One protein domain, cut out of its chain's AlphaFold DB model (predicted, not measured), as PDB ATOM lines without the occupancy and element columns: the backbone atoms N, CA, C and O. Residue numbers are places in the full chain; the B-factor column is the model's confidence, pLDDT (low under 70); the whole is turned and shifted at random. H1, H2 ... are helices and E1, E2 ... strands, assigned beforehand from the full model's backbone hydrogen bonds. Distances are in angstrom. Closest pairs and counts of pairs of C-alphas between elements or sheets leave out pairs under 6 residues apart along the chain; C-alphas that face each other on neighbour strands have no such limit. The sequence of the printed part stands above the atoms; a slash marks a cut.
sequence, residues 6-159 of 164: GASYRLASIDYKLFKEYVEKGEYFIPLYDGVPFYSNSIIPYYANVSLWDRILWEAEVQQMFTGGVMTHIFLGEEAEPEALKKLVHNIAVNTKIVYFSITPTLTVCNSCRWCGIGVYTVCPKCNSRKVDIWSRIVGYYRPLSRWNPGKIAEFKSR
ATOM      1  N   GLY A   6      -4.281 -24.500 -23.607       92.25
ATOM      2  CA  GLY A   6      -3.928 -25.555 -24.565       92.25
ATOM      3  C   GLY A   6      -2.735 -25.209 -25.460       92.25
ATOM      4  O   GLY A   6      -1.964 -26.094 -25.825       92.25
ATOM      5  N   ALA A   7      -2.567 -23.928 -25.806       95.88
ATOM      6  CA  ALA A   7      -1.530 -23.489 -26.740       95.88
ATOM      7  C   ALA A   7      -0.112 -23.709 -26.190       95.88
ATOM      8  O   ALA A   7       0.742 -24.185 -26.930       95.88
ATOM      9  N   SER A   8       0.116 -23.444 -24.896       95.38
ATOM     10  CA  SER A   8       1.428 -23.612 -24.243       95.38
ATOM     11  C   SER A   8       1.986 -25.027 -24.393       95.38
ATOM     12  O   SER A   8       3.139 -25.201 -24.772       95.38
ATOM     13  N   TYR A   9       1.155 -26.037 -24.135       96.38
ATOM     14  CA  TYR A   9       1.525 -27.441 -24.285       96.38
ATOM     15  C   TYR A   9       1.642 -27.850 -25.756       96.38
ATOM     16  O   TYR A   9       2.599 -28.516 -26.150       96.38
ATOM     17  N   ARG A  10       0.668 -27.451 -26.585       97.62
ATOM     18  CA  ARG A  10       0.613 -27.850 -27.996       97.62
ATOM     19  C   ARG A  10       1.812 -27.327 -28.783       97.62
ATOM     20  O   ARG A  10       2.411 -28.105 -29.515       97.62
ATOM     21  N   LEU A  11       2.137 -26.042 -28.647       97.88
ATOM     22  CA  LEU A  11       3.249 -25.420 -29.369       97.88
ATOM     23  C   LEU A  11       4.584 -26.012 -28.914       97.88
ATOM     24  O   LEU A  11       5.312 -26.537 -29.749       97.88
ATOM     25  N   ALA A  12       4.824 -26.089 -27.601       97.56
ATOM     26  CA  ALA A  12       6.034 -26.711 -27.063       97.56
ATOM     27  C   ALA A  12       6.198 -28.174 -27.512       97.56
ATOM     28  O   ALA A  12       7.301 -28.616 -27.805       97.56
ATOM     29  N   SER A  13       5.100 -28.928 -27.627       97.75
ATOM     30  CA  SER A  13       5.135 -30.309 -28.128       97.75
ATOM     31  C   SER A  13       5.473 -30.413 -29.615       97.75
ATOM     32  O   SER A  13       6.085 -31.397 -30.026       97.75
ATOM     33  N   ILE A  14       5.033 -29.457 -30.436       98.19
ATOM     34  CA  ILE A  14       5.358 -29.420 -31.868       98.19
ATOM     35  C   ILE A  14       6.829 -29.043 -32.037       98.19
ATOM     36  O   ILE A  14       7.562 -29.771 -32.704       98.19
ATOM     37  N   ASP A  15       7.267 -27.982 -31.363       98.12
ATOM     38  CA  ASP A  15       8.645 -27.500 -31.435       98.12
ATOM     39  C   ASP A  15       9.621 -28.556 -30.907       98.12
ATOM     40  O   ASP A  15      10.606 -28.872 -31.569       98.12
ATOM     41  N   TYR A  16       9.308 -29.204 -29.781       97.88
ATOM     42  CA  TYR A  16      10.146 -30.275 -29.243       97.88
ATOM     43  C   TYR A  16      10.268 -31.466 -30.198       97.88
ATOM     44  O   TYR A  16      11.326 -32.078 -30.275       97.88
ATOM     45  N   LYS A  17       9.222 -31.796 -30.967       97.44
ATOM     46  CA  LYS A  17       9.307 -32.858 -31.986       97.44
ATOM     47  C   LYS A  17      10.176 -32.453 -33.171       97.44
ATOM     48  O   LYS A  17      10.915 -33.291 -33.673       97.44
ATOM     49  N   LEU A  18      10.067 -31.203 -33.619       98.12
ATOM     50  CA  LEU A  18      10.837 -30.683 -34.750       98.12
ATOM     51  C   LEU A  18      12.320 -30.531 -34.409       98.12
ATOM     52  O   LEU A  18      13.174 -30.844 -35.231       98.12
ATOM     53  N   PHE A  19      12.621 -30.096 -33.187       97.62
ATOM     54  CA  PHE A  19      13.973 -29.740 -32.762       97.62
ATOM     55  C   PHE A  19      14.552 -30.682 -31.707       97.62
ATOM     56  O   PHE A  19      15.479 -30.307 -30.993       97.62
ATOM     57  N   LYS A  20      14.021 -31.906 -31.603       96.69
ATOM     58  CA  LYS A  20      14.369 -32.864 -30.545       96.69
ATOM     59  C   LYS A  20      15.878 -33.027 -30.366       96.69
ATOM     60  O   LYS A  20      16.372 -32.909 -29.252       96.69
ATOM     61  N   GLU A  21      16.596 -33.250 -31.465       97.50
ATOM     62  CA  GLU A  21      18.045 -33.461 -31.450       97.50
ATOM     63  C   GLU A  21      18.805 -32.246 -30.896       97.50
ATOM     64  O   GLU A  21      19.697 -32.399 -30.068       97.50
ATOM     65  N   TYR A  22      18.420 -31.032 -31.299       97.75
ATOM     66  CA  TYR A  22      19.034 -29.791 -30.823       97.75
ATOM     67  C   TYR A  22      18.748 -29.535 -29.342       97.75
ATOM     68  O   TYR A  22      19.623 -29.074 -28.612       97.75
ATOM     69  N   VAL A  23      17.537 -29.861 -28.878       96.69
ATOM     70  CA  VAL A  23      17.174 -29.748 -27.459       96.69
ATOM     71  C   VAL A  23      17.941 -30.767 -26.616       96.69
ATOM     72  O   VAL A  23      18.469 -30.414 -25.567       96.69
ATOM     73  N   GLU A  24      18.062 -32.016 -27.077       94.38
ATOM     74  CA  GLU A  24      18.812 -33.070 -26.375       94.38
ATOM     75  C   GLU A  24      20.322 -32.790 -26.325       94.38
ATOM     76  O   GLU A  24      20.979 -33.161 -25.353       94.38
ATOM     77  N   LYS A  25      20.867 -32.081 -27.322       96.81
ATOM     78  CA  LYS A  25      22.249 -31.569 -27.318       96.81
ATOM     79  C   LYS A  25      22.439 -30.297 -26.484       96.81
ATOM     80  O   LYS A  25      23.574 -29.876 -26.280       96.81
ATOM     81  N   GLY A  26      21.356 -29.682 -26.007       95.00
ATOM     82  CA  GLY A  26      21.392 -28.423 -25.258       95.00
ATOM     83  C   GLY A  26      21.642 -27.179 -26.115       95.00
ATOM     84  O   GLY A  26      21.931 -26.117 -25.571       95.00
ATOM     85  N   GLU A  27      21.531 -27.284 -27.440       97.06
ATOM     86  CA  GLU A  27      21.693 -26.153 -28.358       97.06
ATOM     87  C   GLU A  27      20.464 -25.238 -28.329       97.06
ATOM     88  O   GLU A  27      20.604 -24.015 -28.371       97.06
ATOM     89  N   TYR A  28      19.261 -25.818 -28.211       97.12
ATOM     90  CA  TYR A  28      17.997 -25.090 -28.066       97.12
ATOM     91  C   TYR A  28      17.347 -25.353 -26.709       97.12
ATOM     92  O   TYR A  28      17.384 -26.464 -26.184       97.12
ATOM     93  N   PHE A  29      16.677 -24.333 -26.170       95.19
ATOM     94  CA  PHE A  29      15.955 -24.436 -24.908       95.19
ATOM     95  C   PHE A  29      14.442 -24.527 -25.133       95.19
ATOM     96  O   PHE A  29      13.813 -23.586 -25.611       95.19
ATOM     97  N   ILE A  30      13.854 -25.650 -24.719       96.44
ATOM     98  CA  ILE A  30      12.409 -25.828 -24.541       96.44
ATOM     99  C   ILE A  30      12.208 -26.342 -23.111       96.44
ATOM    100  O   ILE A  30      12.908 -27.277 -22.727       96.44
ATOM    101  N   PRO A  31      11.293 -25.782 -22.297       95.25
ATOM    102  CA  PRO A  31      11.108 -26.251 -20.930       95.25
ATOM    103  C   PRO A  31      10.501 -27.652 -20.935       95.25
ATOM    104  O   PRO A  31       9.471 -27.877 -21.577       95.25
ATOM    105  N   LEU A  32      11.110 -28.574 -20.188       95.88
ATOM    106  CA  LEU A  32      10.579 -29.911 -19.944       95.88
ATOM    107  C   LEU A  32      10.490 -30.180 -18.446       95.88
ATOM    108  O   LEU A  32      11.396 -29.842 -17.687       95.88
ATOM    109  N   TYR A  33       9.425 -30.858 -18.035       96.62
ATOM    110  CA  TYR A  33       9.306 -31.435 -16.699       96.62
ATOM    111  C   TYR A  33       8.763 -32.857 -16.826       96.62
ATOM    112  O   TYR A  33       7.771 -33.072 -17.521       96.62
ATOM    113  N   ASP A  34       9.439 -33.838 -16.221       95.12
ATOM    114  CA  ASP A  34       9.166 -35.274 -16.413       95.12
ATOM    115  C   ASP A  34       9.061 -35.679 -17.906       95.12
ATOM    116  O   ASP A  34       8.220 -36.487 -18.295       95.12
ATOM    117  N   GLY A  35       9.874 -35.065 -18.776       94.88
ATOM    118  CA  GLY A  35       9.849 -35.305 -20.229       94.88
ATOM    119  C   GLY A  35       8.650 -34.695 -20.972       94.88
ATOM    120  O   GLY A  35       8.497 -34.914 -22.174       94.88
ATOM    121  N   VAL A  36       7.799 -33.920 -20.296       97.38
ATOM    122  CA  VAL A  36       6.663 -33.220 -20.904       97.38
ATOM    123  C   VAL A  36       7.070 -31.781 -21.238       97.38
ATOM    124  O   VAL A  36       7.374 -31.025 -20.313       97.38
ATOM    125  N   PRO A  37       7.060 -31.371 -22.522       97.38
ATOM    126  CA  PRO A  37       7.391 -30.006 -22.909       97.38
ATOM    127  C   PRO A  37       6.207 -29.059 -22.681       97.38
ATOM    128  O   PRO A  37       5.058 -29.411 -22.958       97.38
ATOM    129  N   PHE A  38       6.465 -27.840 -22.216       97.19
ATOM    130  CA  PHE A  38       5.441 -26.799 -22.075       97.19
ATOM    131  C   PHE A  38       6.070 -25.406 -22.082       97.19
ATOM    132  O   PHE A  38       7.166 -25.214 -21.573       97.19
ATOM    133  N   TYR A  39       5.358 -24.411 -22.615       96.62
ATOM    134  CA  TYR A  39       5.751 -23.008 -22.468       96.62
ATOM    135  C   TYR A  39       5.079 -22.336 -21.269       96.62
ATOM    136  O   TYR A  39       3.976 -22.702 -20.857       96.62
ATOM    137  N   SER A  40       5.752 -21.325 -20.720       93.75
ATOM    138  CA  SER A  40       5.178 -20.451 -19.698       93.75
ATOM    139  C   SER A  40       4.090 -19.558 -20.292       93.75
ATOM    140  O   SER A  40       4.129 -19.196 -21.469       93.75
ATOM    141  N   ASN A  41       3.119 -19.188 -19.464       91.25
ATOM    142  CA  ASN A  41       2.129 -18.158 -19.765       91.25
ATOM    143  C   ASN A  41       2.283 -16.904 -18.887       91.25
ATOM    144  O   ASN A  41       1.428 -16.033 -18.966       91.25
ATOM    145  N   SER A  42       3.346 -16.821 -18.084       90.94
ATOM    146  CA  SER A  42       3.767 -15.637 -17.326       90.94
ATOM    147  C   SER A  42       5.132 -15.150 -17.812       90.94
ATOM    148  O   SER A  42       5.908 -15.946 -18.361       90.94
ATOM    149  N   ILE A  43       5.430 -13.866 -17.583       92.31
ATOM    150  CA  ILE A  43       6.715 -13.248 -17.943       92.31
ATOM    151  C   ILE A  43       7.853 -13.925 -17.200       92.31
ATOM    152  O   ILE A  43       8.834 -14.347 -17.812       92.31
ATOM    153  N   ILE A  44       7.688 -14.093 -15.891       94.75
ATOM    154  CA  ILE A  44       8.596 -14.887 -15.079       94.75
ATOM    155  C   ILE A  44       7.992 -16.284 -14.960       94.75
ATOM    156  O   ILE A  44       6.955 -16.442 -14.307       94.75
ATOM    157  N   PRO A  45       8.592 -17.334 -15.545       94.69
ATOM    158  CA  PRO A  45       8.030 -18.674 -15.449       94.69
ATOM    159  C   PRO A  45       7.886 -19.139 -13.998       94.69
ATOM    160  O   PRO A  45       8.725 -18.841 -13.144       94.69
ATOM    161  N   TYR A  46       6.824 -19.879 -13.681       94.38
ATOM    162  CA  TYR A  46       6.600 -20.346 -12.305       94.38
ATOM    163  C   TYR A  46       7.604 -21.410 -11.846       94.38
ATOM    164  O   TYR A  46       7.754 -21.612 -10.646       94.38
ATOM    165  N   TYR A  47       8.330 -22.034 -12.774       94.44
ATOM    166  CA  TYR A  47       9.468 -22.908 -12.477       94.44
ATOM    167  C   TYR A  47      10.786 -22.151 -12.250       94.44
ATOM    168  O   TYR A  47      11.794 -22.763 -11.907       94.44
ATOM    169  N   ALA A  48      10.819 -20.828 -12.454       95.31
ATOM    170  CA  ALA A  48      12.003 -20.028 -12.166       95.31
ATOM    171  C   ALA A  48      12.162 -19.847 -10.649       95.31
ATOM    172  O   ALA A  48      11.251 -19.366  -9.967       95.31
ATOM    173  N   ASN A  49      13.337 -20.214 -10.131       94.38
ATOM    174  CA  ASN A  49      13.671 -20.094  -8.715       94.38
ATOM    175  C   ASN A  49      14.108 -18.664  -8.374       94.38
ATOM    176  O   ASN A  49      15.292 -18.338  -8.406       94.38
ATOM    177  N   VAL A  50      13.128 -17.807  -8.098       95.75
ATOM    178  CA  VAL A  50      13.314 -16.379  -7.814       95.75
ATOM    179  C   VAL A  50      12.493 -15.998  -6.588       95.75
ATOM    180  O   VAL A  50      11.450 -16.611  -6.320       95.75
ATOM    181  N   SER A  51      12.938 -14.985  -5.843       95.62
ATOM    182  CA  SER A  51      12.188 -14.517  -4.677       95.62
ATOM    183  C   SER A  51      10.805 -13.996  -5.093       95.62
ATOM    184  O   SER A  51      10.595 -13.575  -6.235       95.62
ATOM    185  N   LEU A  52       9.838 -14.030  -4.170       94.56
ATOM    186  CA  LEU A  52       8.505 -13.481  -4.434       94.56
ATOM    187  C   LEU A  52       8.593 -11.995  -4.798       94.56
ATOM    188  O   LEU A  52       7.893 -11.540  -5.698       94.56
ATOM    189  N   TRP A  53       9.469 -11.255  -4.118       95.44
ATOM    190  CA  TRP A  53       9.622  -9.824  -4.340       95.44
ATOM    191  C   TRP A  53      10.213  -9.516  -5.717       95.44
ATOM    192  O   TRP A  53       9.640  -8.706  -6.440       95.44
ATOM    193  N   ASP A  54      11.268 -10.224  -6.127       96.38
ATOM    194  CA  ASP A  54      11.865 -10.050  -7.459       96.38
ATOM    195  C   ASP A  54      10.867 -10.393  -8.565       96.38
ATOM    196  O   ASP A  54      10.707  -9.627  -9.512       96.38
ATOM    197  N   ARG A  55      10.115 -11.496  -8.411       96.44
ATOM    198  CA  ARG A  55       9.038 -11.855  -9.345       96.44
ATOM    199  C   ARG A  55       8.047 -10.709  -9.503       96.44
ATOM    200  O   ARG A  55       7.687 -10.375 -10.622       96.44
ATOM    201  N   ILE A  56       7.587 -10.128  -8.397       96.62
ATOM    202  CA  ILE A  56       6.597  -9.048  -8.430       96.62
ATOM    203  C   ILE A  56       7.181  -7.793  -9.077       96.62
ATOM    204  O   ILE A  56       6.494  -7.175  -9.886       96.62
ATOM    205  N   LEU A  57       8.425  -7.428  -8.755       96.19
ATOM    206  CA  LEU A  57       9.086  -6.266  -9.344       96.19
ATOM    207  C   LEU A  57       9.252  -6.422 -10.859       96.19
ATOM    208  O   LEU A  57       8.840  -5.532 -11.600       96.19
ATOM    209  N   TRP A  58       9.768  -7.560 -11.327       96.12
ATOM    210  CA  TRP A  58       9.971  -7.802 -12.760       96.12
ATOM    211  C   TRP A  58       8.658  -7.933 -13.530       96.12
ATOM    212  O   TRP A  58       8.530  -7.402 -14.631       96.12
ATOM    213  N   GLU A  59       7.647  -8.587 -12.952       95.81
ATOM    214  CA  GLU A  59       6.306  -8.592 -13.541       95.81
ATOM    215  C   GLU A  59       5.770  -7.152 -13.627       95.81
ATOM    216  O   GLU A  59       5.322  -6.733 -14.688       95.81
ATOM    217  N   ALA A  60       5.880  -6.346 -12.564       95.06
ATOM    218  CA  ALA A  60       5.390  -4.964 -12.536       95.06
ATOM    219  C   ALA A  60       6.024  -4.046 -13.597       95.06
ATOM    220  O   ALA A  60       5.357  -3.121 -14.072       95.06
ATOM    221  N   GLU A  61       7.282  -4.279 -13.974       93.69
ATOM    222  CA  GLU A  61       7.947  -3.559 -15.069       93.69
ATOM    223  C   GLU A  61       7.274  -3.826 -16.419       93.69
ATOM    224  O   GLU A  61       7.100  -2.911 -17.224       93.69
ATOM    225  N   VAL A  62       6.848  -5.069 -16.652       93.19
ATOM    226  CA  VAL A  62       6.307  -5.504 -17.943       93.19
ATOM    227  C   VAL A  62       4.788  -5.357 -18.009       93.19
ATOM    228  O   VAL A  62       4.262  -4.949 -19.045       93.19
ATOM    229  N   GLN A  63       4.069  -5.617 -16.912       94.25
ATOM    230  CA  GLN A  63       2.604  -5.581 -16.882       94.25
ATOM    231  C   GLN A  63       2.034  -4.224 -17.315       94.25
ATOM    232  O   GLN A  63       1.022  -4.186 -18.009       94.25
ATOM    233  N   GLN A  64       2.699  -3.119 -16.963       91.38
ATOM    234  CA  GLN A  64       2.284  -1.763 -17.348       91.38
ATOM    235  C   GLN A  64       2.285  -1.523 -18.864       91.38
ATOM    236  O   GLN A  64       1.591  -0.630 -19.343       91.38
ATOM    237  N   MET A  65       3.061  -2.301 -19.620       92.31
ATOM    238  CA  MET A  65       3.118  -2.193 -21.078       92.31
ATOM    239  C   MET A  65       1.982  -2.958 -21.766       92.31
ATOM    240  O   MET A  65       1.743  -2.763 -22.960       92.31
ATOM    241  N   PHE A  66       1.271  -3.832 -21.049       89.81
ATOM    242  CA  PHE A  66       0.146  -4.560 -21.617       89.81
ATOM    243  C   PHE A  66      -1.136  -3.737 -21.524       89.81
ATOM    244  O   PHE A  66      -1.619  -3.401 -20.451       89.81
ATOM    245  N   THR A  67      -1.729  -3.471 -22.685       84.00
ATOM    246  CA  THR A  67      -3.039  -2.815 -22.811       84.00
ATOM    247  C   THR A  67      -4.214  -3.799 -22.732       84.00
ATOM    248  O   THR A  67      -5.370  -3.383 -22.733       84.00
ATOM    249  N   GLY A  68      -3.925  -5.105 -22.684       80.38
ATOM    250  CA  GLY A  68      -4.897  -6.187 -22.531       80.38
ATOM    251  C   GLY A  68      -4.838  -6.850 -21.151       80.38
ATOM    252  O   GLY A  68      -4.327  -6.287 -20.191       80.38
ATOM    253  N   GLY A  69      -5.352  -8.079 -21.051       80.31
ATOM    254  CA  GLY A  69      -5.297  -8.852 -19.808       80.31
ATOM    255  C   GLY A  69      -3.892  -9.382 -19.503       80.31
ATOM    256  O   GLY A  69      -3.274 -10.030 -20.347       80.31
ATOM    257  N   VAL A  70      -3.425  -9.149 -18.279       88.88
ATOM    258  CA  VAL A  70      -2.183  -9.684 -17.703       88.88
ATOM    259  C   VAL A  70      -2.464 -10.135 -16.274       88.88
ATOM    260  O   VAL A  70      -3.324  -9.530 -15.639       88.88
ATOM    261  N   MET A  71      -1.821 -11.189 -15.763       91.00
ATOM    262  CA  MET A  71      -2.004 -11.582 -14.362       91.00
ATOM    263  C   MET A  71      -0.831 -12.393 -13.809       91.00
ATOM    264  O   MET A  71      -0.499 -13.460 -14.318       91.00
ATOM    265  N   THR A  72      -0.340 -11.990 -12.638       94.00
ATOM    266  CA  THR A  72       0.618 -12.798 -11.867       94.00
ATOM    267  C   THR A  72      -0.093 -13.604 -10.783       94.00
ATOM    268  O   THR A  72      -0.838 -13.072  -9.957       94.00
ATOM    269  N   HIS A  73       0.156 -14.909 -10.738       94.44
ATOM    270  CA  HIS A  73      -0.308 -15.789  -9.672       94.44
ATOM    271  C   HIS A  73       0.766 -15.942  -8.598       94.44
ATOM    272  O   HIS A  73       1.873 -16.402  -8.857       94.44
ATOM    273  N   ILE A  74       0.420 -15.608  -7.362       94.75
ATOM    274  CA  ILE A  74       1.236 -15.907  -6.191       94.75
ATOM    275  C   ILE A  74       0.756 -17.254  -5.656       94.75
ATOM    276  O   ILE A  74      -0.257 -17.331  -4.957       94.75
ATOM    277  N   PHE A  75       1.447 -18.324  -6.049       92.56
ATOM    278  CA  PHE A  75       1.141 -19.676  -5.588       92.56
ATOM    279  C   PHE A  75       1.666 -19.890  -4.171       92.56
ATOM    280  O   PHE A  75       2.875 -19.835  -3.935       92.56
ATOM    281  N   LEU A  76       0.751 -20.149  -3.238       88.56
ATOM    282  CA  LEU A  76       1.083 -20.447  -1.847       88.56
ATOM    283  C   LEU A  76       1.156 -21.961  -1.639       88.56
ATOM    284  O   LEU A  76       0.271 -22.696  -2.088       88.56
ATOM    285  N   GLY A  77       2.225 -22.421  -0.986       78.44
ATOM    286  CA  GLY A  77       2.432 -23.843  -0.683       78.44
ATOM    287  C   GLY A  77       1.641 -24.335   0.529       78.44
ATOM    288  O   GLY A  77       1.385 -25.531   0.657       78.44
ATOM    289  N   GLU A  78       1.237 -23.414   1.395       82.00
ATOM    290  CA  GLU A  78       0.527 -23.677   2.640       82.00
ATOM    291  C   GLU A  78      -0.522 -22.595   2.908       82.00
ATOM    292  O   GLU A  78      -0.605 -21.588   2.198       82.00
ATOM    293  N   GLU A  79      -1.371 -22.844   3.899       86.69
ATOM    294  CA  GLU A  79      -2.312 -21.847   4.390       86.69
ATOM    295  C   GLU A  79      -1.537 -20.706   5.055       86.69
ATOM    296  O   GLU A  79      -0.754 -20.938   5.971       86.69
ATOM    297  N   ALA A  80      -1.735 -19.484   4.559       87.31
ATOM    298  CA  ALA A  80      -1.107 -18.294   5.118       87.31
ATOM    299  C   ALA A  80      -2.010 -17.659   6.179       87.31
ATOM    300  O   ALA A  80      -3.229 -17.570   6.000       87.31
ATOM    301  N   GLU A  81      -1.397 -17.143   7.242       92.38
ATOM    302  CA  GLU A  81      -2.103 -16.395   8.280       92.38
ATOM    303  C   GLU A  81      -2.785 -15.148   7.683       92.38
ATOM    304  O   GLU A  81      -2.134 -14.377   6.963       92.38
ATOM    305  N   PRO A  82      -4.071 -14.877   7.988       93.69
ATOM    306  CA  PRO A  82      -4.813 -13.773   7.373       93.69
ATOM    307  C   PRO A  82      -4.130 -12.405   7.497       93.69
ATOM    308  O   PRO A  82      -4.151 -11.604   6.561       93.69
ATOM    309  N   GLU A  83      -3.487 -12.138   8.636       95.62
ATOM    310  CA  GLU A  83      -2.792 -10.871   8.877       95.62
ATOM    311  C   GLU A  83      -1.482 -10.764   8.080       95.62
ATOM    312  O   GLU A  83      -1.154  -9.690   7.571       95.62
ATOM    313  N   ALA A  84      -0.750 -11.873   7.910       93.69
ATOM    314  CA  ALA A  84       0.433 -11.918   7.051       93.69
ATOM    315  C   ALA A  84       0.040 -11.683   5.586       93.69
ATOM    316  O   ALA A  84       0.652 -10.863   4.896       93.69
ATOM    317  N   LEU A  85      -1.055 -12.309   5.141       94.56
ATOM    318  CA  LEU A  85      -1.566 -12.138   3.788       94.56
ATOM    319  C   LEU A  85      -2.020 -10.701   3.519       94.56
ATOM    320  O   LEU A  85      -1.696 -10.133   2.477       94.56
ATOM    321  N   LYS A  86      -2.722 -10.082   4.474       96.00
ATOM    322  CA  LYS A  86      -3.128  -8.675   4.392       96.00
ATOM    323  C   LYS A  86      -1.921  -7.749   4.245       96.00
ATOM    324  O   LYS A  86      -1.930  -6.877   3.376       96.00
ATOM    325  N   LYS A  87      -0.878  -7.949   5.058       96.44
ATOM    326  CA  LYS A  87       0.369  -7.170   4.980       96.44
ATOM    327  C   LYS A  87       1.071  -7.362   3.641       96.44
ATOM    328  O   LYS A  87       1.487  -6.376   3.040       96.44
ATOM    329  N   LEU A  88       1.152  -8.599   3.148       95.31
ATOM    330  CA  LEU A  88       1.719  -8.897   1.835       95.31
ATOM    331  C   LEU A  88       0.958  -8.162   0.727       95.31
ATOM    332  O   LEU A  88       1.565  -7.410  -0.028       95.31
ATOM    333  N   VAL A  89      -0.365  -8.329   0.657       97.00
ATOM    334  CA  VAL A  89      -1.215  -7.687  -0.361       97.00
ATOM    335  C   VAL A  89      -1.066  -6.167  -0.321       97.00
ATOM    336  O   VAL A  89      -0.868  -5.550  -1.366       97.00
ATOM    337  N   HIS A  90      -1.100  -5.566   0.872       97.56
ATOM    338  CA  HIS A  90      -0.901  -4.127   1.041       97.56
ATOM    339  C   HIS A  90       0.481  -3.680   0.545       97.56
ATOM    340  O   HIS A  90       0.584  -2.726  -0.223       97.56
ATOM    341  N   ASN A  91       1.546  -4.385   0.936       97.00
ATOM    342  CA  ASN A  91       2.908  -4.035   0.540       97.00
ATOM    343  C   ASN A  91       3.121  -4.139  -0.971       97.00
ATOM    344  O   ASN A  91       3.787  -3.276  -1.538       97.00
ATOM    345  N   ILE A  92       2.543  -5.152  -1.618       97.38
ATOM    346  CA  ILE A  92       2.579  -5.298  -3.076       97.38
ATOM    347  C   ILE A  92       1.852  -4.128  -3.736       97.38
ATOM    348  O   ILE A  92       2.415  -3.477  -4.613       97.38
ATOM    349  N   ALA A  93       0.627  -3.843  -3.297       96.56
ATOM    350  CA  ALA A  93      -0.216  -2.825  -3.909       96.56
ATOM    351  C   ALA A  93       0.348  -1.402  -3.763       96.56
ATOM    352  O   ALA A  93       0.178  -0.589  -4.665       96.56
ATOM    353  N   VAL A  94       1.009  -1.092  -2.641       97.31
ATOM    354  CA  VAL A  94       1.508   0.265  -2.353       97.31
ATOM    355  C   VAL A  94       2.929   0.496  -2.867       97.31
ATOM    356  O   VAL A  94       3.247   1.605  -3.289       97.31
ATOM    357  N   ASN A  95       3.795  -0.522  -2.837       97.38
ATOM    358  CA  ASN A  95       5.222  -0.343  -3.141       97.38
ATOM    359  C   ASN A  95       5.624  -0.822  -4.539       97.38
ATOM    360  O   ASN A  95       6.796  -0.727  -4.901       97.38
ATOM    361  N   THR A  96       4.692  -1.358  -5.324       97.00
ATOM    362  CA  THR A  96       4.976  -1.861  -6.671       97.00
ATOM    363  C   THR A  96       3.958  -1.322  -7.665       97.00
ATOM    364  O   THR A  96       2.903  -0.817  -7.294       97.00
ATOM    365  N   LYS A  97       4.285  -1.425  -8.952       95.38
ATOM    366  CA  LYS A  97       3.412  -0.990 -10.048       95.38
ATOM    367  C   LYS A  97       2.699  -2.163 -10.725       95.38
ATOM    368  O   LYS A  97       2.330  -2.068 -11.894       95.38
ATOM    369  N   ILE A  98       2.579  -3.296 -10.031       95.62
ATOM    370  CA  ILE A  98       1.930  -4.477 -10.595       95.62
ATOM    371  C   ILE A  98       0.459  -4.160 -10.882       95.62
ATOM    372  O   ILE A  98      -0.228  -3.565 -10.054       95.62
ATOM    373  N   VAL A  99      -0.018  -4.528 -12.070       94.12
ATOM    374  CA  VAL A  99      -1.357  -4.145 -12.542       94.12
ATOM    375  C   VAL A  99      -2.399  -5.129 -12.032       94.12
ATOM    376  O   VAL A  99      -3.455  -4.728 -11.544       94.12
ATOM    377  N   TYR A 100      -2.104  -6.426 -12.115       93.56
ATOM    378  CA  TYR A 100      -3.005  -7.465 -11.645       93.56
ATOM    379  C   TYR A 100      -2.236  -8.671 -11.104       93.56
ATOM    380  O   TYR A 100      -1.396  -9.283 -11.773       93.56
ATOM    381  N   PHE A 101      -2.563  -9.037  -9.867       95.12
ATOM    382  CA  PHE A 101      -2.044 -10.222  -9.208       95.12
ATOM    383  C   PHE A 101      -3.145 -10.949  -8.436       95.12
ATOM    384  O   PHE A 101      -4.199 -10.393  -8.123       95.12
ATOM    385  N   SER A 102      -2.895 -12.216  -8.120       94.31
ATOM    386  CA  SER A 102      -3.799 -13.035  -7.317       94.31
ATOM    387  C   SER A 102      -3.036 -13.850  -6.287       94.31
ATOM    388  O   SER A 102      -1.952 -14.355  -6.560       94.31
ATOM    389  N   ILE A 103      -3.648 -14.044  -5.123       94.00
ATOM    390  CA  ILE A 103      -3.227 -15.069  -4.171       94.00
ATOM    391  C   ILE A 103      -3.892 -16.380  -4.586       94.00
ATOM    392  O   ILE A 103      -5.120 -16.456  -4.692       94.00
ATOM    393  N   THR A 104      -3.088 -17.402  -4.868       92.88
ATOM    394  CA  THR A 104      -3.564 -18.671  -5.425       92.88
ATOM    395  C   THR A 104      -3.133 -19.846  -4.548       92.88
ATOM    396  O   THR A 104      -2.084 -20.444  -4.792       92.88
ATOM    397  N   PRO A 105      -3.927 -20.201  -3.522       92.62
ATOM    398  CA  PRO A 105      -3.726 -21.447  -2.799       92.62
ATOM    399  C   PRO A 105      -4.051 -22.652  -3.691       92.62
ATOM    400  O   PRO A 105      -4.910 -22.597  -4.572       92.62
ATOM    401  N   THR A 106      -3.399 -23.778  -3.426       93.81
ATOM    402  CA  THR A 106      -3.876 -25.072  -3.924       93.81
ATOM    403  C   THR A 106      -4.859 -25.647  -2.913       93.81
ATOM    404  O   THR A 106      -4.612 -25.586  -1.716       93.81
ATOM    405  N   LEU A 107      -5.983 -26.182  -3.379       94.44
ATOM    406  CA  LEU A 107      -7.035 -26.750  -2.542       94.44
ATOM    407  C   LEU A 107      -7.087 -28.263  -2.739       94.44
ATOM    408  O   LEU A 107      -6.957 -28.751  -3.860       94.44
ATOM    409  N   THR A 108      -7.359 -29.009  -1.676       95.81
ATOM    410  CA  THR A 108      -7.722 -30.426  -1.765       95.81
ATOM    411  C   THR A 108      -9.155 -30.624  -1.297       95.81
ATOM    412  O   THR A 108      -9.519 -30.203  -0.201       95.81
ATOM    413  N   VAL A 109      -9.961 -31.308  -2.110       96.94
ATOM    414  CA  VAL A 109     -11.367 -31.623  -1.838       96.94
ATOM    415  C   VAL A 109     -11.539 -33.135  -1.740       96.94
ATOM    416  O   VAL A 109     -11.231 -33.873  -2.673       96.94
ATOM    417  N   CYS A 110     -12.061 -33.629  -0.621       97.88
ATOM    418  CA  CYS A 110     -12.375 -35.040  -0.443       97.88
ATOM    419  C   CYS A 110     -13.746 -35.383  -1.036       97.88
ATOM    420  O   CYS A 110     -14.782 -34.891  -0.590       97.88
ATOM    421  N   ASN A 111     -13.773 -36.328  -1.972       96.81
ATOM    422  CA  ASN A 111     -15.002 -36.821  -2.589       96.81
ATOM    423  C   ASN A 111     -15.797 -37.781  -1.695       96.81
ATOM    424  O   ASN A 111     -16.951 -38.069  -1.998       96.81
ATOM    425  N   SER A 112     -15.207 -38.273  -0.601       97.62
ATOM    426  CA  SER A 112     -15.886 -39.165   0.350       97.62
ATOM    427  C   SER A 112     -16.625 -38.410   1.451       97.62
ATOM    428  O   SER A 112     -17.808 -38.656   1.649       97.62
ATOM    429  N   CYS A 113     -15.959 -37.488   2.154       97.31
ATOM    430  CA  CYS A 113     -16.545 -36.779   3.301       97.31
ATOM    431  C   CYS A 113     -16.726 -35.269   3.080       97.31
ATOM    432  O   CYS A 113     -17.044 -34.555   4.025       97.31
ATOM    433  N   ARG A 114     -16.477 -34.768   1.860       97.00
ATOM    434  CA  ARG A 114     -16.610 -33.348   1.470       97.00
ATOM    435  C   ARG A 114     -15.699 -32.364   2.206       97.00
ATOM    436  O   ARG A 114     -15.867 -31.159   2.057       97.00
ATOM    437  N   TRP A 115     -14.709 -32.855   2.950       97.19
ATOM    438  CA  TRP A 115     -13.680 -31.996   3.531       97.19
ATOM    439  C   TRP A 115     -12.942 -31.223   2.431       97.19
ATOM    440  O   TRP A 115     -12.595 -31.804   1.404       97.19
ATOM    441  N   CYS A 116     -12.696 -29.938   2.667       95.56
ATOM    442  CA  CYS A 116     -11.913 -29.058   1.810       95.56
ATOM    443  C   CYS A 116     -10.845 -28.381   2.671       95.56
ATOM    444  O   CYS A 116     -11.150 -27.949   3.785       95.56
ATOM    445  N   GLY A 117      -9.615 -28.300   2.174       93.50
ATOM    446  CA  GLY A 117      -8.519 -27.619   2.858       93.50
ATOM    447  C   GLY A 117      -7.472 -27.097   1.885       93.50
ATOM    448  O   GLY A 117      -7.410 -27.535   0.734       93.50
ATOM    449  N   ILE A 118      -6.655 -26.155   2.354       92.88
ATOM    450  CA  ILE A 118      -5.535 -25.590   1.596       92.88
ATOM    451  C   ILE A 118      -4.325 -26.521   1.717       92.88
ATOM    452  O   ILE A 118      -3.987 -26.990   2.802       92.88
ATOM    453  N   GLY A 119      -3.684 -26.794   0.585       90.75
ATOM    454  CA  GLY A 119      -2.546 -27.691   0.434       90.75
ATOM    455  C   GLY A 119      -2.840 -28.862  -0.503       90.75
ATOM    456  O   GLY A 119      -3.967 -29.066  -0.967       90.75
ATOM    457  N   VAL A 120      -1.798 -29.643  -0.785       92.19
ATOM    458  CA  VAL A 120      -1.864 -30.860  -1.603       92.19
ATOM    459  C   VAL A 120      -1.874 -32.075  -0.682       92.19
ATOM    460  O   VAL A 120      -0.842 -32.445  -0.129       92.19
ATOM    461  N   TYR A 121      -3.032 -32.719  -0.540       93.56
ATOM    462  CA  TYR A 121      -3.169 -33.946   0.245       93.56
ATOM    463  C   TYR A 121      -3.500 -35.113  -0.678       93.56
ATOM    464  O   TYR A 121      -4.453 -35.058  -1.449       93.56
ATOM    465  N   THR A 122      -2.738 -36.200  -0.574       94.75
ATOM    466  CA  THR A 122      -3.017 -37.463  -1.284       94.75
ATOM    467  C   THR A 122      -3.995 -38.360  -0.519       94.75
ATOM    468  O   THR A 122      -4.570 -39.292  -1.083       94.75
ATOM    469  N   VAL A 123      -4.207 -38.069   0.768       96.94
ATOM    470  CA  VAL A 123      -5.122 -38.770   1.672       96.94
ATOM    471  C   VAL A 123      -5.886 -37.733   2.489       96.94
ATOM    472  O   VAL A 123      -5.293 -36.799   3.021       96.94
ATOM    473  N   CYS A 124      -7.207 -37.879   2.596       97.19
ATOM    474  CA  CYS A 124      -8.027 -36.952   3.367       97.19
ATOM    475  C   CYS A 124      -7.700 -37.040   4.870       97.19
ATOM    476  O   CYS A 124      -7.898 -38.108   5.454       97.19
ATOM    477  N   PRO A 125      -7.333 -35.931   5.538       96.25
ATOM    478  CA  PRO A 125      -6.992 -35.942   6.962       96.25
ATOM    479  C   PRO A 125      -8.202 -36.172   7.885       96.25
ATOM    480  O   PRO A 125      -8.027 -36.446   9.066       96.25
ATOM    481  N   LYS A 126      -9.438 -36.058   7.374       97.00
ATOM    482  CA  LYS A 126     -10.669 -36.252   8.163       97.00
ATOM    483  C   LYS A 126     -11.221 -37.677   8.129       97.00
ATOM    484  O   LYS A 126     -11.777 -38.121   9.123       97.00
ATOM    485  N   CYS A 127     -11.118 -38.373   6.996       97.50
ATOM    486  CA  CYS A 127     -11.721 -39.705   6.817       97.50
ATOM    487  C   CYS A 127     -10.764 -40.763   6.250       97.50
ATOM    488  O   CYS A 127     -11.192 -41.873   5.944       97.50
ATOM    489  N   ASN A 128      -9.488 -40.419   6.055       97.69
ATOM    490  CA  ASN A 128      -8.444 -41.290   5.510       97.69
ATOM    491  C   ASN A 128      -8.706 -41.830   4.084       97.69
ATOM    492  O   ASN A 128      -8.018 -42.728   3.602       97.69
ATOM    493  N   SER A 129      -9.700 -41.282   3.376       97.31
ATOM    494  CA  SER A 129      -9.998 -41.649   1.992       97.31
ATOM    495  C   SER A 129      -8.937 -41.114   1.030       97.31
ATOM    496  O   SER A 129      -8.526 -39.959   1.128       97.31
ATOM    497  N   ARG A 130      -8.559 -41.927   0.037       96.94
ATOM    498  CA  ARG A 130      -7.716 -41.523  -1.107       96.94
ATOM    499  C   ARG A 130      -8.511 -40.891  -2.255       96.94
ATOM    500  O   ARG A 130      -7.930 -40.472  -3.247       96.94
ATOM    501  N   LYS A 131      -9.845 -40.835  -2.151       96.81
ATOM    502  CA  LYS A 131     -10.713 -40.197  -3.153       96.81
ATOM    503  C   LYS A 131     -10.703 -38.684  -2.933       96.81
ATOM    504  O   LYS A 131     -11.652 -38.129  -2.379       96.81
ATOM    505  N   VAL A 132      -9.612 -38.039  -3.323       96.94
ATOM    506  CA  VAL A 132      -9.400 -36.593  -3.199       96.94
ATOM    507  C   VAL A 132      -9.116 -35.983  -4.570       96.94
ATOM    508  O   VAL A 132      -8.419 -36.585  -5.381       96.94
ATOM    509  N   ASP A 133      -9.668 -34.802  -4.822       96.50
ATOM    510  CA  ASP A 133      -9.342 -33.976  -5.980       96.50
ATOM    511  C   ASP A 133      -8.493 -32.790  -5.535       96.50
ATOM    512  O   ASP A 133      -8.850 -32.072  -4.599       96.50
ATOM    513  N   ILE A 134      -7.393 -32.556  -6.244       95.69
ATOM    514  CA  ILE A 134      -6.567 -31.363  -6.073       95.69
ATOM    515  C   ILE A 134      -7.066 -30.315  -7.064       95.69
ATOM    516  O   ILE A 134      -7.173 -30.584  -8.263       95.69
ATOM    517  N   TRP A 135      -7.367 -29.127  -6.566       95.75
ATOM    518  CA  TRP A 135      -7.831 -27.977  -7.324       95.75
ATOM    519  C   TRP A 135      -6.799 -26.867  -7.220       95.75
ATOM    520  O   TRP A 135      -6.366 -26.492  -6.137       95.75
ATOM    521  N   SER A 136      -6.431 -26.301  -8.356       94.50
ATOM    522  CA  SER A 136      -5.591 -25.110  -8.401       94.50
ATOM    523  C   SER A 136      -6.082 -24.214  -9.528       94.50
ATOM    524  O   SER A 136      -6.967 -24.597 -10.307       94.50
ATOM    525  N   ARG A 137      -5.530 -23.008  -9.621       93.50
ATOM    526  CA  ARG A 137      -5.782 -22.149 -10.770       93.50
ATOM    527  C   ARG A 137      -4.888 -22.607 -11.925       93.50
ATOM    528  O   ARG A 137      -3.662 -22.647 -11.798       93.50
ATOM    529  N   ILE A 138      -5.515 -23.019 -13.025       91.75
ATOM    530  CA  ILE A 138      -4.804 -23.503 -14.223       91.75
ATOM    531  C   ILE A 138      -4.205 -22.347 -15.018       91.75
ATOM    532  O   ILE A 138      -3.071 -22.405 -15.486       91.75
ATOM    533  N   VAL A 139      -5.015 -21.302 -15.155       89.44
ATOM    534  CA  VAL A 139      -4.721 -20.018 -15.785       89.44
ATOM    535  C   VAL A 139      -5.500 -18.972 -14.980       89.44
ATOM    536  O   VAL A 139      -5.172 -18.725 -13.832       89.44
ATOM    537  N   GLY A 140      -6.634 -18.472 -15.471       86.81
ATOM    538  CA  GLY A 140      -7.477 -17.515 -14.758       86.81
ATOM    539  C   GLY A 140      -8.563 -18.096 -13.851       86.81
ATOM    540  O   GLY A 140      -9.182 -17.325 -13.129       86.81
ATOM    541  N   TYR A 141      -8.810 -19.409 -13.827       91.94
ATOM    542  CA  TYR A 141      -9.905 -20.022 -13.051       91.94
ATOM    543  C   TYR A 141      -9.492 -21.353 -12.398       91.94
ATOM    544  O   TYR A 141      -8.496 -21.965 -12.793       91.94
ATOM    545  N   TYR A 142     -10.238 -21.778 -11.374       94.19
ATOM    546  CA  TYR A 142      -9.993 -23.040 -10.671       94.19
ATOM    547  C   TYR A 142     -10.543 -24.232 -11.447       94.19
ATOM    548  O   TYR A 142     -11.676 -24.212 -11.928       94.19
ATOM    549  N   ARG A 143      -9.747 -25.299 -11.519       95.25
ATOM    550  CA  ARG A 143     -10.122 -26.557 -12.169       95.25
ATOM    551  C   ARG A 143      -9.396 -27.718 -11.479       95.25
ATOM    552  O   ARG A 143      -8.237 -27.534 -11.104       95.25
ATOM    553  N   PRO A 144     -10.005 -28.909 -11.332       95.38
ATOM    554  CA  PRO A 144      -9.316 -30.042 -10.726       95.38
ATOM    555  C   PRO A 144      -8.198 -30.536 -11.647       95.38
ATOM    556  O   PRO A 144      -8.406 -30.654 -12.857       95.38
ATOM    557  N   LEU A 145      -7.036 -30.860 -11.075       95.31
ATOM    558  CA  LEU A 145      -5.839 -31.309 -11.799       95.31
ATOM    559  C   LEU A 145      -6.107 -32.533 -12.682       95.31
ATOM    560  O   LEU A 145      -5.536 -32.652 -13.760       95.31
ATOM    561  N   SER A 146      -7.034 -33.404 -12.272       93.38
ATOM    562  CA  SER A 146      -7.481 -34.570 -13.048       93.38
ATOM    563  C   SER A 146      -8.079 -34.218 -14.417       93.38
ATOM    564  O   SER A 146      -8.230 -35.090 -15.271       93.38
ATOM    565  N   ARG A 147      -8.432 -32.947 -14.646       94.94
ATOM    566  CA  ARG A 147      -8.990 -32.432 -15.906       94.94
ATOM    567  C   ARG A 147      -8.010 -31.560 -16.694       94.94
ATOM    568  O   ARG A 147      -8.421 -30.957 -17.683       94.94
ATOM    569  N   TRP A 148      -6.763 -31.437 -16.246       96.19
ATOM    570  CA  TRP A 148      -5.758 -30.603 -16.902       96.19
ATOM    571  C   TRP A 148      -5.066 -31.377 -18.024       96.19
ATOM    572  O   TRP A 148      -5.000 -32.605 -18.007       96.19
ATOM    573  N   ASN A 149      -4.544 -30.656 -19.017       95.31
ATOM    574  CA  ASN A 149      -3.700 -31.271 -20.040       95.31
ATOM    575  C   ASN A 149      -2.302 -31.601 -19.473       95.31
ATOM    576  O   ASN A 149      -1.897 -30.989 -18.479       95.31
ATOM    577  N   PRO A 150      -1.541 -32.517 -20.106       96.69
ATOM    578  CA  PRO A 150      -0.235 -32.939 -19.601       96.69
ATOM    579  C   PRO A 150       0.739 -31.785 -19.348       96.69
ATOM    580  O   PRO A 150       1.384 -31.766 -18.306       96.69
ATOM    581  N   GLY A 151       0.803 -30.792 -20.243       96.19
ATOM    582  CA  GLY A 151       1.692 -29.641 -20.071       96.19
ATOM    583  C   GLY A 151       1.322 -28.765 -18.877       96.19
ATOM    584  O   GLY A 151       2.206 -28.301 -18.169       96.19
ATOM    585  N   LYS A 152       0.031 -28.591 -18.577       95.81
ATOM    586  CA  LYS A 152      -0.401 -27.868 -17.368       95.81
ATOM    587  C   LYS A 152      -0.171 -28.659 -16.083       95.81
ATOM    588  O   LYS A 152       0.111 -28.058 -15.052       95.81
ATOM    589  N   ILE A 153      -0.243 -29.989 -16.131       96.31
ATOM    590  CA  ILE A 153       0.160 -30.840 -15.000       96.31
ATOM    591  C   ILE A 153       1.674 -30.729 -14.769       96.31
ATOM    592  O   ILE A 153       2.104 -30.603 -13.626       96.31
ATOM    593  N   ALA A 154       2.469 -30.751 -15.840       96.75
ATOM    594  CA  ALA A 154       3.918 -30.569 -15.785       96.75
ATOM    595  C   ALA A 154       4.281 -29.191 -15.209       96.75
ATOM    596  O   ALA A 154       5.053 -29.101 -14.258       96.75
ATOM    597  N   GLU A 155       3.621 -28.139 -15.698       95.50
ATOM    598  CA  GLU A 155       3.752 -26.782 -15.177       95.50
ATOM    599  C   GLU A 155       3.423 -26.735 -13.682       95.50
ATOM    600  O   GLU A 155       4.294 -26.340 -12.915       95.50
ATOM    601  N   PHE A 156       2.261 -27.250 -13.249       95.12
ATOM    602  CA  PHE A 156       1.867 -27.328 -11.833       95.12
ATOM    603  C   PHE A 156       2.939 -27.965 -10.943       95.12
ATOM    604  O   PHE A 156       3.285 -27.409  -9.902       95.12
ATOM    605  N   LYS A 157       3.469 -29.124 -11.350       94.69
ATOM    606  CA  LYS A 157       4.485 -29.850 -10.577       94.69
ATOM    607  C   LYS A 157       5.828 -29.117 -10.523       94.69
ATOM    608  O   LYS A 157       6.564 -29.276  -9.554       94.69
ATOM    609  N   SER A 158       6.137 -28.327 -11.549       95.19
ATOM    610  CA  SER A 158       7.375 -27.548 -11.635       95.19
ATOM    611  C   SER A 158       7.329 -26.214 -10.878       95.19
ATOM    612  O   SER A 158       8.370 -25.579 -10.720       95.19
ATOM    613  N   ARG A 159       6.147 -25.768 -10.419       94.06
ATOM    614  CA  ARG A 159       5.976 -24.463  -9.760       94.06
ATOM    615  C   ARG A 159       6.791 -24.366  -8.474       94.06
ATOM    616  O   ARG A 159       6.681 -25.207  -7.578       94.06
TER     617      ARG A 159
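What this domain is: This is residues 6 to 159 of the 164 residues of the protein "Anaerobic ribonucleoside-triphosphate reductase" of Desulfurococcales archaeon (UniProt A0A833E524). Three parts stand at the corners of a triangle: a small sheet, E4 E3 E5 E6; a pair of parallel strands, E1 and E2, accompanied by helices H3 and H4; and a helical corner where H1 meets H5, with H2 beyond H1. E2 runs on into E3, joining the strand pair to the sheet, and residues 25 to 51, with no named element, lead from H2 to H3. The printed part has 154 residues, with five named helices and six named strands in the order H1 H2 H3 E1 H4 E2 E3 E4 E5 E6 H5; the class is mixed, helices and strands, and the larger sheet is antiparallel. It is only just compact, close to loose, with a radius of gyration of the C-alphas of 17.7 A and spans of 49 by 42 by 25 A.

Where its parts are: In the larger sheet, E3 is residues 107 to 110, E4 116 to 118, E5 132 to 137, 16.7 A long, and E6 142 to 144. E1 is residues 72 to 76, 12.6 A, and E2 101 to 105, 13.0 A. H4 is residues 82 to 95, 19.8 A, and H3 52 to 63, 15.9 A. H1, residues 7 to 18, is 16.4 A long and begins at C-alpha 7 (-1.530, -23.489, -26.740). H2 is residues 20 to 24. H5, residues 150 to 158, is 12.3 A long and ends at C-alpha 158 (7.375, -27.548, -11.635).

How they stand to each other: E3 and E5 are antiparallel neighbours, with N 107 and O 135 2.8 A apart. E3 and E4 form a hairpin, with N 108 and O 117 at 2.8 A; E5 and E6 form another, with N 143 and O 136 at 3.1 A. Pairing is staggered: E5 pairs with E3 over residues 132 to 135 and with E6 over 135 to 137. E2 runs on into E3 at 33 degrees. E1 and E2 are parallel, with N 74 and O 102 at 2.8 A; E1, H4 and E2 make a strand-helix-strand unit, parallel neighbours with a helix between, its crossover right-handed. H4 and E2 are near each other. H3 and H4 are close but not clearly touching, C-alphas 56 and 92 being closest at 7.7 A. H1 and H5 touch only at their ends, H1 with residues 8 to 9 alone; the closest C-alphas, of Tyr 9 and Gly 151, are 4.8 A apart, and the lines are about perpendicular at 80 degrees. H1 and H2 are close but not clearly touching, at 7.3 A between C-alphas 16 and 23. In H1, H2, H4 and H5 every O i to N i+4 pair is within hydrogen-bond range; in H3, 7 of 8 are.

The domain as a whole: The C-alphas farthest apart, of Glu 27 and Cys 113, are 50.8 A apart. The printed part has no cut. The links H2 to H3 and E4 to E5 are long. Mean pLDDT of the printed part is 94.7, and no printed residue is under 70.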